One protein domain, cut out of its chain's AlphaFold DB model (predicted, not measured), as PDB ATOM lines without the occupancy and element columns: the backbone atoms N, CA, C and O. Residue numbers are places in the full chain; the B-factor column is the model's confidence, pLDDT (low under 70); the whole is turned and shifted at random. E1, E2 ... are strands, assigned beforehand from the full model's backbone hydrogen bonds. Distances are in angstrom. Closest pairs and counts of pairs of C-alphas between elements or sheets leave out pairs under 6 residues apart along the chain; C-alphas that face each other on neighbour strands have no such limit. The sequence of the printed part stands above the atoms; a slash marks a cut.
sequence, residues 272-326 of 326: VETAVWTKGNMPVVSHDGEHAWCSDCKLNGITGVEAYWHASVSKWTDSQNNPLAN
ATOM      1  N   VAL A 272      47.550 -37.315 -38.283       44.19
ATOM      2  CA  VAL A 272      48.387 -38.346 -37.657       44.19
ATOM      3  C   VAL A 272      48.939 -37.716 -36.387       44.19
ATOM      4  O   VAL A 272      50.053 -37.203 -36.366       44.19
ATOM      5  N   GLU A 273      48.132 -37.705 -35.330       50.00
ATOM      6  CA  GLU A 273      48.660 -37.514 -33.988       50.00
ATOM      7  C   GLU A 273      49.350 -38.821 -33.596       50.00
ATOM      8  O   GLU A 273      48.742 -39.769 -33.114       50.00
ATOM      9  N   THR A 274      50.662 -38.886 -33.814       49.88
ATOM     10  CA  THR A 274      51.548 -39.877 -33.183       49.88
ATOM     11  C   THR A 274      51.815 -39.537 -31.712       49.88
ATOM     12  O   THR A 274      52.892 -39.823 -31.192       49.88
ATOM     13  N   ALA A 275      50.869 -38.901 -31.016       59.34
ATOM     14  CA  ALA A 275      50.910 -38.849 -29.566       59.34
ATOM     15  C   ALA A 275      50.434 -40.213 -29.053       59.34
ATOM     16  O   ALA A 275      49.279 -40.601 -29.215       59.34
ATOM     17  N   VAL A 276      51.364 -40.987 -28.495       71.38
ATOM     18  CA  VAL A 276      51.043 -42.239 -27.815       71.38
ATOM     19  C   VAL A 276      50.546 -41.881 -26.419       71.38
ATOM     20  O   VAL A 276      51.335 -41.498 -25.554       71.38
ATOM     21  N   TRP A 277      49.238 -41.984 -26.203       84.81
ATOM     22  CA  TRP A 277      48.617 -41.696 -24.915       84.81
ATOM     23  C   TRP A 277      48.640 -42.935 -24.015       84.81
ATOM     24  O   TRP A 277      48.718 -44.074 -24.481       84.81
ATOM     25  N   THR A 278      48.579 -42.719 -22.712       90.62
ATOM     26  CA  THR A 278      48.185 -43.709 -21.713       90.62
ATOM     27  C   THR A 278      46.847 -43.286 -21.125       90.62
ATOM     28  O   THR A 278      46.548 -42.096 -21.058       90.62
ATOM     29  N   LYS A 279      46.023 -44.210 -20.636       88.12
ATOM     30  CA  LYS A 279      44.702 -43.869 -20.087       88.12
ATOM     31  C   LYS A 279      44.783 -42.813 -18.981       88.12
ATOM     32  O   LYS A 279      43.872 -42.010 -18.824       88.12
ATOM     33  N   GLY A 280      45.875 -42.817 -18.213       87.12
ATOM     34  CA  GLY A 280      46.113 -41.858 -17.134       87.12
ATOM     35  C   GLY A 280      46.502 -40.451 -17.591       87.12
ATOM     36  O   GLY A 280      46.413 -39.528 -16.784       87.12
ATOM     37  N   ASN A 281      46.935 -40.273 -18.840       88.81
ATOM     38  CA  ASN A 281      47.354 -38.976 -19.374       88.81
ATOM     39  C   ASN A 281      46.458 -38.454 -20.509       88.81
ATOM     40  O   ASN A 281      46.722 -37.363 -21.006       88.81
ATOM     41  N   MET A 282      45.407 -39.189 -20.897       85.62
ATOM     42  CA  MET A 282      44.449 -38.709 -21.894       85.62
ATOM     43  C   MET A 282      43.753 -37.420 -21.420       85.62
ATOM     44  O   MET A 282      43.462 -37.283 -20.225       85.62
ATOM     45  N   PRO A 283      43.433 -36.485 -22.333       87.81
ATOM     46  CA  PRO A 283      42.707 -35.265 -21.993       87.81
ATOM     47  C   PRO A 283      41.379 -35.553 -21.284       87.81
ATOM     48  O   PRO A 283      40.618 -36.430 -21.689       87.81
ATOM     49  N   VAL A 284      41.065 -34.783 -20.243       85.00
ATOM     50  CA  VAL A 284      39.793 -34.898 -19.501       85.00
ATOM     51  C   VAL A 284      38.622 -34.185 -20.187       85.00
ATOM     52  O   VAL A 284      37.493 -34.287 -19.718       85.00
ATOM     53  N   VAL A 285      38.887 -33.446 -21.268       81.44
ATOM     54  CA  VAL A 285      37.911 -32.791 -22.152       81.44
ATOM     55  C   VAL A 285      38.490 -32.795 -23.570       81.44
ATOM     56  O   VAL A 285      39.679 -32.527 -23.730       81.44
ATOM     57  N   SER A 286      37.668 -33.099 -24.574       85.25
ATOM     58  CA  SER A 286      38.056 -33.207 -25.989       85.25
ATOM     59  C   SER A 286      36.821 -33.008 -26.903       85.25
ATOM     60  O   SER A 286      35.715 -32.750 -26.399       85.25
ATOM     61  N   HIS A 287      36.986 -33.011 -28.231       82.50
ATOM     62  CA  HIS A 287      35.891 -32.880 -29.198       82.50
ATOM     63  C   HIS A 287      35.174 -34.213 -29.444       82.50
ATOM     64  O   HIS A 287      35.795 -35.268 -29.486       82.50
ATOM     65  N   ASP A 288      33.848 -34.185 -29.605       84.75
ATOM     66  CA  ASP A 288      33.073 -35.400 -29.898       84.75
ATOM     67  C   ASP A 288      33.579 -36.080 -31.178       84.75
ATOM     68  O   ASP A 288      33.715 -35.426 -32.215       84.75
ATOM     69  N   GLY A 289      33.869 -37.379 -31.095       82.38
ATOM     70  CA  GLY A 289      34.439 -38.146 -32.200       82.38
ATOM     71  C   GLY A 289      35.928 -37.897 -32.448       82.38
ATOM     72  O   GLY A 289      36.409 -38.228 -33.526       82.38
ATOM     73  N   GLU A 290      36.667 -37.314 -31.501       83.44
ATOM     74  CA  GLU A 290      38.133 -37.249 -31.550       83.44
ATOM     75  C   GLU A 290      38.749 -38.633 -31.289       83.44
ATOM     76  O   GLU A 290      38.196 -39.429 -30.527       83.44
ATOM     77  N   HIS A 291      39.868 -38.943 -31.955       87.56
ATOM     78  CA  HIS A 291      40.529 -40.249 -31.894       87.56
ATOM     79  C   HIS A 291      41.925 -40.105 -31.296       87.56
ATOM     80  O   HIS A 291      42.666 -39.192 -31.654       87.56
ATOM     81  N   ALA A 292      42.322 -41.054 -30.457       85.25
ATOM     82  CA  ALA A 292      43.660 -41.111 -29.884       85.25
ATOM     83  C   ALA A 292      44.149 -42.560 -29.791       85.25
ATOM     84  O   ALA A 292      43.376 -43.469 -29.489       85.25
ATOM     85  N   TRP A 293      45.447 -42.797 -30.003       89.50
ATOM     86  CA  TRP A 293      46.040 -44.108 -29.736       89.50
ATOM     87  C   TRP A 293      46.429 -44.220 -28.261       89.50
ATOM     88  O   TRP A 293      47.347 -43.536 -27.802       89.50
ATOM     89  N   CYS A 294      45.754 -45.101 -27.523       90.81
ATOM     90  CA  CYS A 294      46.039 -45.359 -26.118       90.81
ATOM     91  C   CYS A 294      46.860 -46.647 -25.966       90.81
ATOM     92  O   CYS A 294      46.349 -47.755 -26.129       90.81
ATOM     93  N   SER A 295      48.143 -46.493 -25.647       92.12
ATOM     94  CA  SER A 295      49.136 -47.574 -25.558       92.12
ATOM     95  C   SER A 295      48.901 -48.595 -24.455       92.12
ATOM     96  O   SER A 295      49.285 -49.747 -24.631       92.12
ATOM     97  N   ASP A 296      48.300 -48.199 -23.336       92.94
ATOM     98  CA  ASP A 296      48.012 -49.072 -22.192       92.94
ATOM     99  C   ASP A 296      46.520 -49.405 -22.057       92.94
ATOM    100  O   ASP A 296      46.153 -50.223 -21.215       92.94
ATOM    101  N   CYS A 297      45.661 -48.838 -22.910       93.81
ATOM    102  CA  CYS A 297      44.254 -49.198 -22.935       93.81
ATOM    103  C   CYS A 297      44.067 -50.615 -23.488       93.81
ATOM    104  O   CYS A 297      44.754 -51.040 -24.423       93.81
ATOM    105  N   LYS A 298      43.080 -51.324 -22.935       93.94
ATOM    106  CA  LYS A 298      42.679 -52.666 -23.351       93.94
ATOM    107  C   LYS A 298      41.248 -52.705 -23.859       93.94
ATOM    108  O   LYS A 298      40.327 -52.264 -23.165       93.94
ATOM    109  N   LEU A 299      41.070 -53.344 -25.014       92.31
ATOM    110  CA  LEU A 299      39.776 -53.726 -25.581       92.31
ATOM    111  C   LEU A 299      39.825 -55.210 -25.948       92.31
ATOM    112  O   LEU A 299      40.715 -55.639 -26.678       92.31
ATOM    113  N   ASN A 300      38.902 -56.015 -25.417       90.62
ATOM    114  CA  ASN A 300      38.835 -57.464 -25.673       90.62
ATOM    115  C   ASN A 300      40.172 -58.212 -25.458       90.62
ATOM    116  O   ASN A 300      40.488 -59.163 -26.167       90.62
ATOM    117  N   GLY A 301      40.967 -57.773 -24.473       89.12
ATOM    118  CA  GLY A 301      42.262 -58.373 -24.131       89.12
ATOM    119  C   GLY A 301      43.452 -57.905 -24.977       89.12
ATOM    120  O   GLY A 301      44.571 -58.335 -24.708       89.12
ATOM    121  N   ILE A 302      43.244 -57.018 -25.953       89.44
ATOM    122  CA  ILE A 302      44.310 -56.428 -26.774       89.44
ATOM    123  C   ILE A 302      44.757 -55.115 -26.133       89.44
ATOM    124  O   ILE A 302      43.926 -54.242 -25.903       89.44
ATOM    125  N   THR A 303      46.056 -54.992 -25.850       91.88
ATOM    126  CA  THR A 303      46.693 -53.770 -25.333       91.88
ATOM    127  C   THR A 303      47.143 -52.883 -26.491       91.88
ATOM    128  O   THR A 303      47.738 -53.389 -27.444       91.88
ATOM    129  N   GLY A 304      46.919 -51.574 -26.384       90.50
ATOM    130  CA  GLY A 304      47.212 -50.632 -27.459       90.50
ATOM    131  C   GLY A 304      46.031 -50.560 -28.412       90.50
ATOM    132  O   GLY A 304      45.920 -51.372 -29.329       90.50
ATOM    133  N   VAL A 305      45.120 -49.626 -28.158       91.38
ATOM    134  CA  VAL A 305      43.855 -49.524 -28.894       91.38
ATOM    135  C   VAL A 305      43.533 -48.079 -29.237       91.38
ATOM    136  O   VAL A 305      43.964 -47.145 -28.559       91.38
ATOM    137  N   GLU A 306      42.756 -47.907 -30.301       91.19
ATOM    138  CA  GLU A 306      42.175 -46.622 -30.659       91.19
ATOM    139  C   GLU A 306      41.040 -46.284 -29.682       91.19
ATOM    140  O   GLU A 306      40.151 -47.100 -29.422       91.19
ATOM    141  N   ALA A 307      41.108 -45.087 -29.115       90.62
ATOM    142  CA  ALA A 307      40.149 -44.532 -28.182       90.62
ATOM    143  C   ALA A 307      39.411 -43.363 -28.840       90.62
ATOM    144  O   ALA A 307      40.012 -42.578 -29.569       90.62
ATOM    145  N   TYR A 308      38.125 -43.242 -28.537       92.75
ATOM    146  CA  TYR A 308      37.209 -42.250 -29.082       92.75
ATOM    147  C   TYR A 308      36.696 -41.372 -27.947       92.75
ATOM    148  O   TYR A 308      36.248 -41.897 -26.922       92.75
ATOM    149  N   TRP A 309      36.742 -40.051 -28.099       92.19
ATOM    150  CA  TRP A 309      36.090 -39.153 -27.151       92.19
ATOM    151  C   TRP A 309      34.598 -39.064 -27.460       92.19
ATOM    152  O   TRP A 309      34.205 -38.680 -28.560       92.19
ATOM    153  N   HIS A 310      33.755 -39.388 -26.477       92.94
ATOM    154  CA  HIS A 310      32.305 -39.226 -26.585       92.94
ATOM    155  C   HIS A 310      31.852 -38.101 -25.660       92.94
ATOM    156  O   HIS A 310      31.782 -38.272 -24.438       92.94
ATOM    157  N   ALA A 311      31.490 -36.955 -26.237       89.25
ATOM    158  CA  ALA A 311      31.050 -35.781 -25.484       89.25
ATOM    159  C   ALA A 311      29.751 -36.041 -24.704       89.25
ATOM    160  O   ALA A 311      29.537 -35.457 -23.645       89.25
ATOM    161  N   SER A 312      28.912 -36.967 -25.183       91.25
ATOM    162  CA  SER A 312      27.674 -37.389 -24.506       91.25
ATOM    163  C   SER A 312      27.898 -38.014 -23.123       91.25
ATOM    164  O   SER A 312      26.996 -37.991 -22.285       91.25
ATOM    165  N   VAL A 313      29.090 -38.566 -22.873       92.69
ATOM    166  CA  VAL A 313      29.462 -39.223 -21.609       92.69
ATOM    167  C   VAL A 313      30.744 -38.658 -20.990       92.69
ATOM    168  O   VAL A 313      31.184 -39.161 -19.957       92.69
ATOM    169  N   SER A 314      31.330 -37.627 -21.606       93.38
ATOM    170  CA  SER A 314      32.544 -36.923 -21.172       93.38
ATOM    171  C   SER A 314      33.714 -37.849 -20.813       93.38
ATOM    172  O   SER A 314      34.324 -37.706 -19.752       93.38
ATOM    173  N   LYS A 315      34.004 -38.837 -21.668       94.12
ATOM    174  CA  LYS A 315      35.118 -39.779 -21.470       94.12
ATOM    175  C   LYS A 315      35.593 -40.410 -22.778       94.12
ATOM    176  O   LYS A 315      34.848 -40.477 -23.754       94.12
ATOM    177  N   TRP A 316      36.807 -40.956 -22.730       93.38
ATOM    178  CA  TRP A 316      37.371 -41.822 -23.763       93.38
ATOM    179  C   TRP A 316      36.824 -43.252 -23.647       93.38
ATOM    180  O   TRP A 316      36.882 -43.872 -22.576       93.38
ATOM    181  N   THR A 317      36.293 -43.777 -24.745       94.75
ATOM    182  CA  THR A 317      35.718 -45.127 -24.877       94.75
ATOM    183  C   THR A 317      36.134 -45.754 -26.209       94.75
ATOM    184  O   THR A 317      36.920 -45.178 -26.955       94.75
ATOM    185  N   ASP A 318      35.675 -46.969 -26.503       93.81
ATOM    186  CA  ASP A 318      35.794 -47.520 -27.855       93.81
ATOM    187  C   ASP A 318      34.797 -46.855 -28.837       93.81
ATOM    188  O   ASP A 318      34.013 -45.966 -28.485       93.81
ATOM    189  N   SER A 319      34.784 -47.316 -30.089       91.88
ATOM    190  CA  SER A 319      33.888 -46.800 -31.135       91.88
ATOM    191  C   SER A 319      32.394 -47.033 -30.853       91.88
ATOM    192  O   SER A 319      31.542 -46.490 -31.551       91.88
ATOM    193  N   GLN A 320      32.059 -47.876 -29.875       93.56
ATOM    194  CA  GLN A 320      30.698 -48.254 -29.478       93.56
ATOM    195  C   GLN A 320      30.311 -47.678 -28.110       93.56
ATOM    196  O   GLN A 320      29.275 -48.047 -27.557       93.56
ATOM    197  N   ASN A 321      31.114 -46.754 -27.579       91.88
ATOM    198  CA  ASN A 321      30.926 -46.136 -26.272       91.88
ATOM    199  C   ASN A 321      31.108 -47.099 -25.072       91.88
ATOM    200  O   ASN A 321      30.628 -46.834 -23.962       91.88
ATOM    201  N   ASN A 322      31.834 -48.208 -25.254       93.50
ATOM    202  CA  ASN A 322      32.204 -49.108 -24.165       93.50
ATOM    203  C   ASN A 322      33.455 -48.605 -23.420       93.50
ATOM    204  O   ASN A 322      34.376 -48.059 -24.032       93.50
ATOM    205  N   PRO A 323      33.547 -48.804 -22.092       92.31
ATOM    206  CA  PRO A 323      34.728 -48.422 -21.322       92.31
ATOM    207  C   PRO A 323      35.995 -49.157 -21.779       92.31
ATOM    208  O   PRO A 323      35.997 -50.379 -21.907       92.31
ATOM    209  N   LEU A 324      37.098 -48.422 -21.912       91.62
ATOM    210  CA  LEU A 324      38.435 -48.993 -22.093       91.62
ATOM    211  C   LEU A 324      39.008 -49.423 -20.734       91.62
ATOM    212  O   LEU A 324      38.864 -48.695 -19.746       91.62
ATOM    213  N   ALA A 325      39.659 -50.583 -20.649       88.94
ATOM    214  CA  ALA A 325      40.358 -51.046 -19.439       88.94
ATOM    215  C   ALA A 325      41.854 -50.672 -19.467       88.94
ATOM    216  O   ALA A 325      42.325 -50.221 -20.502       88.94
ATOM    217  N   ASN A 326      42.572 -50.859 -18.350       79.81
ATOM    218  CA  ASN A 326      44.048 -50.838 -18.285       79.81
ATOM    219  C   ASN A 326      44.599 -52.251 -18.083       79.81
ATOM    220  O   ASN A 326      43.899 -53.096 -17.484       79.81
TER     221      ASN A 326
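What this domain is: This is residues 272 to 326 of the 326 residues of an uncharacterized protein of Gluconobacter oxydans (UniProt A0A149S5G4). With little regular structure, this is a small, strongly twisted sheet built on a bent hairpin of E1 and E2, with short E3 beside the last part of E2 and long loops around it. Unnamed residues 272 to 290 run alongside, residues 276 to 277 pairing parallel with residues 293 to 294 of E1. The 55 printed residues hold no named helix and three strands, E1, E2, E3, a meander, each the antiparallel neighbour of the one before; the class is all strand, with 21 residues in named elements. It is compact, radius of gyration of the C-alphas 10.0 A, spanning 25 by 23 by 19 A.

Where its parts are: E2, residues 302 to 310, is 21.0 A long; E1, residues 291 to 299, is 14.9 A, from C-alpha 291 at (40.529, -40.249, -31.894). E3, residues 315 to 317, is 6.4 A, ending at (35.718, -45.127, -24.877).

How they stand to each other: E2 is inner. Hairpin E1 and E2 has N 292 and O 307 within hydrogen-bond range at 2.9 A; hairpin E2 and E3 has N 308 and O 317 at 2.8 A. E1 bends by 106 degrees at residue 296.

The domain as a whole: The printed part has no cut, and both links are tight. Residues 272 to 275 are under pLDDT 70.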